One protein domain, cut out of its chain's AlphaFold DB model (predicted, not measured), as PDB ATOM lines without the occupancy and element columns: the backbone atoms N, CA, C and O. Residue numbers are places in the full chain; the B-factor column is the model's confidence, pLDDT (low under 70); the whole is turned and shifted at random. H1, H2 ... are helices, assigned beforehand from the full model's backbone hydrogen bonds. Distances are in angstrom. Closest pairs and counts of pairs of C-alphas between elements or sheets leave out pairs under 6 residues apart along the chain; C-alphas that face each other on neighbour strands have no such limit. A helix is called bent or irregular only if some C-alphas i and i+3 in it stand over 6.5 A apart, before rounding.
ATOM      1  N   LYS A   2     231.090 356.389 160.747       52.25
ATOM      2  CA  LYS A   2     231.329 356.682 162.168       52.25
ATOM      3  C   LYS A   2     232.814 356.996 162.399       52.25
ATOM      4  O   LYS A   2     233.657 356.204 161.995       52.25
ATOM      5  N   ASP A   3     233.051 358.157 163.001       73.75
ATOM      6  CA  ASP A   3     234.318 358.712 163.489       73.75
ATOM      7  C   ASP A   3     235.356 359.117 162.422       73.75
ATOM      8  O   ASP A   3     236.359 358.451 162.192       73.75
ATOM      9  N   ARG A   4     235.116 360.230 161.715       83.38
ATOM     10  CA  ARG A   4     236.158 360.937 160.943       83.38
ATOM     11  C   ARG A   4     236.540 362.179 161.753       83.38
ATOM     12  O   ARG A   4     235.640 362.979 162.011       83.38
ATOM     13  N   PRO A   5     237.816 362.372 162.130       92.00
ATOM     14  CA  PRO A   5     238.203 363.549 162.888       92.00
ATOM     15  C   PRO A   5     238.036 364.801 162.026       92.00
ATOM     16  O   PRO A   5     238.218 364.765 160.803       92.00
ATOM     17  N   ASN A   6     237.699 365.920 162.665       94.25
ATOM     18  CA  ASN A   6     237.698 367.213 161.990       94.25
ATOM     19  C   ASN A   6     239.131 367.560 161.563       94.25
ATOM     20  O   ASN A   6     240.032 367.402 162.386       94.25
ATOM     21  N   PRO A   7     239.369 368.016 160.319       95.25
ATOM     22  CA  PRO A   7     240.712 368.348 159.845       95.25
ATOM     23  C   PRO A   7     241.292 369.576 160.572       95.25
ATOM     24  O   PRO A   7     240.521 370.372 161.126       95.25
ATOM     25  N   PRO A   8     242.624 369.779 160.535       96.12
ATOM     26  CA  PRO A   8     243.234 371.014 161.023       96.12
ATOM     27  C   PRO A   8     242.666 372.215 160.258       96.12
ATOM     28  O   PRO A   8     242.457 372.141 159.047       96.12
ATOM     29  N   GLN A   9     242.396 373.320 160.955       95.00
ATOM     30  CA  GLN A   9     241.725 374.479 160.358       95.00
ATOM     31  C   GLN A   9     242.700 375.506 159.768       95.00
ATOM     32  O   GLN A   9     242.294 376.353 158.973       95.00
ATOM     33  N   LYS A  10     243.978 375.449 160.161       94.12
ATOM     34  CA  LYS A  10     245.056 376.341 159.702       94.12
ATOM     35  C   LYS A  10     246.425 375.665 159.802       94.12
ATOM     36  O   LYS A  10     246.607 374.730 160.580       94.12
ATOM     37  N   LEU A  11     247.410 376.190 159.069       90.94
ATOM     38  CA  LEU A  11     248.770 375.635 158.989       90.94
ATOM     39  C   LEU A  11     249.442 375.432 160.359       90.94
ATOM     40  O   LEU A  11     250.089 374.410 160.580       90.94
ATOM     41  N   SER A  12     249.258 376.358 161.307       94.31
ATOM     42  CA  SER A  12     249.888 376.270 162.634       94.31
ATOM     43  C   SER A  12     249.362 375.126 163.508       94.31
ATOM     44  O   SER A  12     250.033 374.731 164.459       94.31
ATOM     45  N   GLU A  13     248.196 374.558 163.189       96.06
ATOM     46  CA  GLU A  13     247.607 373.437 163.931       96.06
ATOM     47  C   GLU A  13     248.104 372.076 163.445       96.06
ATOM     48  O   GLU A  13     247.977 371.093 164.172       96.06
ATOM     49  N   VAL A  14     248.678 372.000 162.237       95.06
ATOM     50  CA  VAL A  14     248.965 370.733 161.548       95.06
ATOM     51  C   VAL A  14     249.811 369.797 162.407       95.06
ATOM     52  O   VAL A  14     249.457 368.634 162.579       95.06
ATOM     53  N   LYS A  15     250.896 370.300 163.005       94.81
ATOM     54  CA  LYS A  15     251.804 369.481 163.823       94.81
ATOM     55  C   LYS A  15     251.094 368.871 165.037       94.81
ATOM     56  O   LYS A  15     251.202 367.669 165.269       94.81
ATOM     57  N   THR A  16     250.360 369.689 165.790       96.88
ATOM     58  CA  THR A  16     249.620 369.248 166.982       96.88
ATOM     59  C   THR A  16     248.486 368.298 166.605       96.88
ATOM     60  O   THR A  16     248.296 367.271 167.253       96.88
ATOM     61  N   TRP A  17     247.767 368.601 165.521       97.19
ATOM     62  CA  TRP A  17     246.676 367.771 165.031       97.19
ATOM     63  C   TRP A  17     247.163 366.384 164.604       97.19
ATOM     64  O   TRP A  17     246.565 365.384 164.997       97.19
ATOM     65  N   LEU A  18     248.273 366.306 163.862       96.62
ATOM     66  CA  LEU A  18     248.865 365.030 163.456       96.62
ATOM     67  C   LEU A  18     249.289 364.194 164.665       96.62
ATOM     68  O   LEU A  18     249.007 363.001 164.693       96.62
ATOM     69  N   ALA A  19     249.913 364.810 165.673       95.62
ATOM     70  CA  ALA A  19     250.322 364.111 166.890       95.62
ATOM     71  C   ALA A  19     249.131 363.490 167.644       95.62
ATOM     72  O   ALA A  19     249.248 362.387 168.165       95.62
ATOM     73  N   ALA A  20     247.980 364.169 167.661       95.62
ATOM     74  CA  ALA A  20     246.773 363.687 168.334       95.62
ATOM     75  C   ALA A  20     246.017 362.588 167.562       95.62
ATOM     76  O   ALA A  20     245.277 361.819 168.168       95.62
ATOM     77  N   HIS A  21     246.183 362.513 166.238       94.88
ATOM     78  CA  HIS A  21     245.396 361.620 165.376       94.88
ATOM     79  C   HIS A  21     246.237 360.552 164.667       94.88
ATOM     80  O   HIS A  21     245.708 359.797 163.847       94.88
ATOM     81  N   VAL A  22     247.539 360.465 164.956       88.06
ATOM     82  CA  VAL A  22     248.405 359.421 164.399       88.06
ATOM     83  C   VAL A  22     247.847 358.036 164.753       88.06
ATOM     84  O   VAL A  22     247.490 357.763 165.895       88.06
ATOM     85  N   GLY A  23     247.700 357.167 163.751       87.44
ATOM     86  CA  GLY A  23     247.087 355.841 163.912       87.44
ATOM     87  C   GLY A  23     245.553 355.807 163.840       87.44
ATOM     88  O   GLY A  23     244.983 354.722 163.735       87.44
ATOM     89  N   HIS A  24     244.869 356.956 163.815       93.12
ATOM     90  CA  HIS A  24     243.415 356.999 163.670       93.12
ATOM     91  C   HIS A  24     242.980 356.520 162.263       93.12
ATOM     92  O   HIS A  24     243.469 357.050 161.259       93.12
ATOM     93  N   PRO A  25     242.019 355.579 162.128       91.94
ATOM     94  CA  PRO A  25     241.657 354.986 160.832       91.94
ATOM     95  C   PRO A  25     241.101 356.012 159.831       91.94
ATOM     96  O   PRO A  25     241.338 355.918 158.630       91.94
ATOM     97  N   GLY A  26     240.400 357.031 160.331       93.56
ATOM     98  CA  GLY A  26     239.860 358.139 159.541       93.56
ATOM     99  C   GLY A  26     240.837 359.278 159.219       93.56
ATOM    100  O   GLY A  26     240.389 360.268 158.646       93.56
ATOM    101  N   LEU A  27     242.126 359.196 159.581       95.50
ATOM    102  CA  LEU A  27     243.079 360.310 159.426       95.50
ATOM    103  C   LEU A  27     243.265 360.743 157.961       95.50
ATOM    104  O   LEU A  27     243.095 361.918 157.644       95.50
ATOM    105  N   TYR A  28     243.550 359.809 157.050       95.62
ATOM    106  CA  TYR A  28     243.745 360.142 155.631       95.62
ATOM    107  C   TYR A  28     242.451 360.622 154.988       95.62
ATOM    108  O   TYR A  28     242.458 361.584 154.224       95.62
ATOM    109  N   ALA A  29     241.324 360.015 155.373       95.12
ATOM    110  CA  ALA A  29     240.020 360.494 154.961       95.12
ATOM    111  C   ALA A  29     239.831 361.942 155.421       95.12
ATOM    112  O   ALA A  29     239.515 362.775 154.590       95.12
ATOM    113  N   ALA A  30     240.064 362.290 156.696       95.38
ATOM    114  CA  ALA A  30     239.996 363.664 157.223       95.38
ATOM    115  C   ALA A  30     240.763 364.676 156.364       95.38
ATOM    116  O   ALA A  30     240.171 365.691 155.991       95.38
ATOM    117  N   LEU A  31     241.995 364.341 155.980       94.69
ATOM    118  CA  LEU A  31     242.873 365.200 155.185       94.69
ATOM    119  C   LEU A  31     242.606 365.170 153.670       94.69
ATOM    120  O   LEU A  31     243.057 366.065 152.973       94.69
ATOM    121  N   SER A  32     241.876 364.185 153.143       93.50
ATOM    122  CA  SER A  32     241.501 364.155 151.719       93.50
ATOM    123  C   SER A  32     240.618 365.351 151.359       93.50
ATOM    124  O   SER A  32     239.945 365.917 152.237       93.50
ATOM    125  N   TRP A  33     240.579 365.702 150.071       92.19
ATOM    126  CA  TRP A  33     239.753 366.793 149.575       92.19
ATOM    127  C   TRP A  33     238.283 366.587 149.968       92.19
ATOM    128  O   TRP A  33     237.764 365.468 150.036       92.19
ATOM    129  N   ALA A  34     237.606 367.688 150.279       90.50
ATOM    130  CA  ALA A  34     236.166 367.704 150.474       90.50
ATOM    131  C   ALA A  34     235.612 369.075 150.073       90.50
ATOM    132  O   ALA A  34     236.252 370.087 150.373       90.50
ATOM    133  N   PRO A  35     234.417 369.127 149.465       88.81
ATOM    134  CA  PRO A  35     233.826 370.381 149.025       88.81
ATOM    135  C   PRO A  35     233.454 371.275 150.217       88.81
ATOM    136  O   PRO A  35     233.266 370.796 151.339       88.81
ATOM    137  N   LYS A  36     233.270 372.577 149.953       87.25
ATOM    138  CA  LYS A  36     232.806 373.593 150.926       87.25
ATOM    139  C   LYS A  36     233.759 373.846 152.108       87.25
ATOM    140  O   LYS A  36     233.338 374.388 153.131       87.25
ATOM    141  N   ARG A  37     235.037 373.477 151.990       89.69
ATOM    142  CA  ARG A  37     236.086 373.887 152.934       89.69
ATOM    143  C   ARG A  37     236.676 375.231 152.512       89.69
ATOM    144  O   ARG A  37     236.644 375.599 151.345       89.69
ATOM    145  N   LYS A  38     237.211 375.974 153.483       89.19
ATOM    146  CA  LYS A  38     237.997 377.185 153.206       89.19
ATOM    147  C   LYS A  38     239.373 376.785 152.665       89.19
ATOM    148  O   LYS A  38     239.906 375.769 153.112       89.19
ATOM    149  N   ASN A  39     239.984 377.619 151.823       84.94
ATOM    150  CA  ASN A  39     241.325 377.374 151.265       84.94
ATOM    151  C   ASN A  39     242.363 377.078 152.359       84.94
ATOM    152  O   ASN A  39     243.006 376.041 152.309       84.94
ATOM    153  N   ALA A  40     242.381 377.854 153.448       88.25
ATOM    154  CA  ALA A  40     243.285 377.616 154.583       88.25
ATOM    155  C   ALA A  40     243.166 376.210 155.220       88.25
ATOM    156  O   ALA A  40     244.133 375.698 155.783       88.25
ATOM    157  N   VAL A  41     241.987 375.577 155.137       91.94
ATOM    158  CA  VAL A  41     241.770 374.196 155.602       91.94
ATOM    159  C   VAL A  41     242.335 373.205 154.586       91.94
ATOM    160  O   VAL A  41     242.933 372.207 154.984       91.94
ATOM    161  N   HIS A  42     242.169 373.465 153.286       88.81
ATOM    162  CA  HIS A  42     242.803 372.669 152.234       88.81
ATOM    163  C   HIS A  42     244.331 372.728 152.341       88.81
ATOM    164  O   HIS A  42     244.948 371.666 152.377       88.81
ATOM    165  N   ASP A  43     244.909 373.915 152.532       87.00
ATOM    166  CA  ASP A  43     246.353 374.111 152.712       87.00
ATOM    167  C   ASP A  43     246.874 373.340 153.934       87.00
ATOM    168  O   ASP A  43     247.867 372.615 153.863       87.00
ATOM    169  N   ALA A  44     246.161 373.422 155.066       91.12
ATOM    170  CA  ALA A  44     246.493 372.665 156.272       91.12
ATOM    171  C   ALA A  44     246.406 371.144 156.055       91.12
ATOM    172  O   ALA A  44     247.249 370.395 156.557       91.12
ATOM    173  N   CYS A  45     245.417 370.677 155.291       92.25
ATOM    174  CA  CYS A  45     245.273 369.266 154.950       92.25
ATOM    175  C   CYS A  45     246.418 368.769 154.058       92.25
ATOM    176  O   CYS A  45     247.033 367.752 154.382       92.25
ATOM    177  N   ILE A  46     246.744 369.510 152.992       88.81
ATOM    178  CA  ILE A  46     247.862 369.211 152.086       88.81
ATOM    179  C   ILE A  46     249.171 369.185 152.879       88.81
ATOM    180  O   ILE A  46     249.899 368.194 152.817       88.81
ATOM    181  N   ARG A  47     249.432 370.193 153.725       89.12
ATOM    182  CA  ARG A  47     250.610 370.213 154.607       89.12
ATOM    183  C   ARG A  47     250.655 368.998 155.530       89.12
ATOM    184  O   ARG A  47     251.731 368.444 155.763       89.12
ATOM    185  N   GLY A  48     249.507 368.562 156.047       92.75
ATOM    186  CA  GLY A  48     249.398 367.352 156.857       92.75
ATOM    187  C   GLY A  48     249.795 366.091 156.090       92.75
ATOM    188  O   GLY A  48     250.604 365.303 156.576       92.75
ATOM    189  N   LEU A  49     249.284 365.930 154.868       91.88
ATOM    190  CA  LEU A  49     249.586 364.794 153.993       91.88
ATOM    191  C   LEU A  49     251.059 364.766 153.571       91.88
ATOM    192  O   LEU A  49     251.713 363.731 153.695       91.88
ATOM    193  N   VAL A  50     251.603 365.919 153.179       88.75
ATOM    194  CA  VAL A  50     253.039 366.110 152.933       88.75
ATOM    195  C   VAL A  50     253.856 365.724 154.165       88.75
ATOM    196  O   VAL A  50     254.888 365.067 154.049       88.75
ATOM    197  N   THR A  51     253.382 366.084 155.362       90.25
ATOM    198  CA  THR A  51     254.054 365.744 156.622       90.25
ATOM    199  C   THR A  51     254.086 364.249 156.904       90.25
ATOM    200  O   THR A  51     255.090 363.766 157.425       90.25
ATOM    201  N   LEU A  52     253.037 363.524 156.525       91.75
ATOM    202  CA  LEU A  52     252.940 362.078 156.704       91.75
ATOM    203  C   LEU A  52     253.809 361.288 155.720       91.75
ATOM    204  O   LEU A  52     254.279 360.220 156.097       91.75
ATOM    205  N   ALA A  53     254.013 361.794 154.495       89.19
ATOM    206  CA  ALA A  53     254.926 361.224 153.497       89.19
ATOM    207  C   ALA A  53     254.783 359.696 153.302       89.19
ATOM    208  O   ALA A  53     255.764 358.954 153.293       89.19
ATOM    209  N   SER A  54     253.544 359.204 153.196       90.88
ATOM    210  CA  SER A  54     253.232 357.772 153.073       90.88
ATOM    211  C   SER A  54     252.446 357.465 151.790       90.88
ATOM    212  O   SER A  54     251.802 358.364 151.245       90.88
ATOM    213  N   PRO A  55     252.393 356.201 151.324       90.75
ATOM    214  CA  PRO A  55     251.569 355.829 150.169       90.75
ATOM    215  C   PRO A  55     250.083 356.184 150.333       90.75
ATOM    216  O   PRO A  55     249.452 356.666 149.403       90.75
ATOM    217  N   ARG A  56     249.527 356.051 151.546       91.88
ATOM    218  CA  ARG A  56     248.145 356.484 151.825       91.88
ATOM    219  C   ARG A  56     247.988 358.002 151.812       91.88
ATOM    220  O   ARG A  56     246.910 358.498 151.495       91.88
ATOM    221  N   ALA A  57     249.038 358.741 152.179       92.06
ATOM    222  CA  ALA A  57     249.037 360.192 152.043       92.06
ATOM    223  C   ALA A  57     248.984 360.590 150.567       92.06
ATOM    224  O   ALA A  57     248.261 361.515 150.222       92.06
ATOM    225  N   LEU A  58     249.697 359.851 149.714       89.12
ATOM    226  CA  LEU A  58     249.690 360.052 148.274       89.12
ATOM    227  C   LEU A  58     248.302 359.800 147.668       89.12
ATOM    228  O   LEU A  58     247.809 360.636 146.918       89.12
ATOM    229  N   ASP A  59     247.634 358.712 148.058       90.44
ATOM    230  CA  ASP A  59     246.265 358.427 147.604       90.44
ATOM    231  C   ASP A  59     245.276 359.521 148.047       90.44
ATOM    232  O   ASP A  59     244.389 359.918 147.294       90.44
ATOM    233  N   ALA A  60     245.445 360.061 149.258       92.31
ATOM    234  CA  ALA A  60     244.647 361.189 149.734       92.31
ATOM    235  C   ALA A  60     244.984 362.502 149.001       92.31
ATOM    236  O   ALA A  60     244.072 363.268 148.697       92.31
ATOM    237  N   LEU A  61     246.256 362.764 148.678       89.31
ATOM    238  CA  LEU A  61     246.671 363.921 147.873       89.31
ATOM    239  C   LEU A  61     246.109 363.845 146.453       89.31
ATOM    240  O   LEU A  61     245.666 364.859 145.931       89.31
ATOM    241  N   ALA A  62     246.032 362.653 145.862       88.50
ATOM    242  CA  ALA A  62     245.457 362.455 144.532       88.50
ATOM    243  C   ALA A  62     243.997 362.939 144.432       88.50
ATOM    244  O   ALA A  62     243.563 363.367 143.367       88.50
ATOM    245  N   THR A  63     243.248 362.968 145.544       90.56
ATOM    246  CA  THR A  63     241.874 363.512 145.571       90.56
ATOM    247  C   THR A  63     241.794 365.018 145.287       90.56
ATOM    248  O   THR A  63     240.707 365.529 145.030       90.56
ATOM    249  N   TYR A  64     242.926 365.724 145.324       86.06
ATOM    250  CA  TYR A  64     243.026 367.147 145.005       86.06
ATOM    251  C   TYR A  64     243.300 367.424 143.518       86.06
ATOM    252  O   TYR A  64     243.058 368.540 143.081       86.06
ATOM    253  N   ARG A  65     243.755 366.431 142.739       77.19
ATOM    254  CA  ARG A  65     244.312 366.595 141.379       77.19
ATOM    255  C   ARG A  65     243.412 367.330 140.378       77.19
ATOM    256  O   ARG A  65     243.908 368.063 139.540       77.19
ATOM    257  N   GLU A  66     242.101 367.116 140.442       71.06
ATOM    258  CA  GLU A  66     241.127 367.703 139.499       71.06
ATOM    259  C   GLU A  66     240.358 368.886 140.088       71.06
ATOM    260  O   GLU A  66     239.431 369.426 139.486       71.06
ATOM    261  N   GLN A  67     240.687 369.239 141.320       74.31
ATOM    262  CA  GLN A  67     240.069 370.353 142.005       74.31
ATOM    263  C   GLN A  67     240.952 371.567 141.750       74.31
ATOM    264  O   GLN A  67     242.143 371.412 141.488       74.31
ATOM    265  N   ASP A  68     240.392 372.772 141.828       58.47
ATOM    266  CA  ASP A  68     241.179 374.009 141.881       58.47
ATOM    267  C   ASP A  68     241.952 374.025 143.211       58.47
ATOM    268  O   ASP A  68     241.598 374.687 144.187       58.47
ATOM    269  N   ALA A  69     242.933 373.133 143.311       51.19
ATOM    270  CA  ALA A  69     243.666 372.794 144.511       51.19
ATOM    271  C   ALA A  69     244.857 373.731 144.679       51.19
ATOM    272  O   ALA A  69     245.911 373.308 145.135       51.19
ATOM    273  N   GLY A  70     244.640 375.005 144.351       51.66
ATOM    274  CA  GLY A  70     245.451 376.126 144.781       51.66
ATOM    275  C   GLY A  70     246.930 376.059 144.414       51.66
ATOM    276  O   GLY A  70     247.402 375.242 143.627       51.66
ATOM    277  N   ASP A  71     247.655 377.005 144.996       53.81
ATOM    278  CA  ASP A  71     249.082 377.195 144.799       53.81
ATOM    279  C   ASP A  71     249.872 376.001 145.365       53.81
ATOM    280  O   ASP A  71     249.920 375.764 146.576       53.81
TER     281      ASP A  71
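Overview. This is residues 2 to 71 of the 277 residues of an uncharacterized protein of Minicystis rosea (UniProt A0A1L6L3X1). Four helices make a small compact body with the longest, H3, at its core: H1 packs on H3 at a steep tilt, H4 folds back beside the later part of H3 as a helical hairpin, and the short H2 packs on both H3 and H4. The 70 printed residues hold four named helices, H1, H2, H3 and H4 in that order, and no named strand; the class is all helix. The whole is compact and rounded, with a radius of gyration of the C-alphas of 10.9 A and spans of 29 by 25 by 24 A.

Along the chain. H1 comes first, residues 11 to 21, 15.8 A long, with C-alpha 11 at (248.770, 375.635, 158.989). It is irregular: C-alphas 12 and 15 are 7.2 A apart. H2 is residues 27 to 31. H3, residues 39 to 52, is 20.0 A long and begins at C-alpha 39 (241.325, 377.374, 151.265). H4, residues 55 to 62, is 10.6 A long and ends at C-alpha 62 (245.457, 362.455, 144.532).

Arrangement. H3 is the hub and touches the other three helices. H1 and H3 touch, their closest C-alphas being those of Leu 11 and Ala 44, 4.6 A apart; they run the same way at a steep tilt of 51 degrees. With residues 45 to 49 alone H3 touches H2, closest at the C-alphas of Leu 31 and Cys 45, 4.7 A apart. With residues 46 to 50 alone it touches H4, closest at Leu 49 and Ala 57, C-alphas 5.0 A apart; this hairpin has a shallow tilt of 24 degrees, opposite ways. H2 touches H4, with the C-alphas of Tyr 28 and Ala 60 closest at 6.1 A. H1 and H4 are apart. In H2, H3 and H4 every O i to N i+4 pair is within hydrogen-bond range; in H1, 5 of 7 are.

Size, cuts and confidence. The two C-alphas farthest apart, those of Lys 2 and Asp 71, are 32.2 A apart. The printed part has no cut and no long link between helices. The mean pLDDT of the printed part is 88.0, and residue 2 and residues 68 to 71 are under 70.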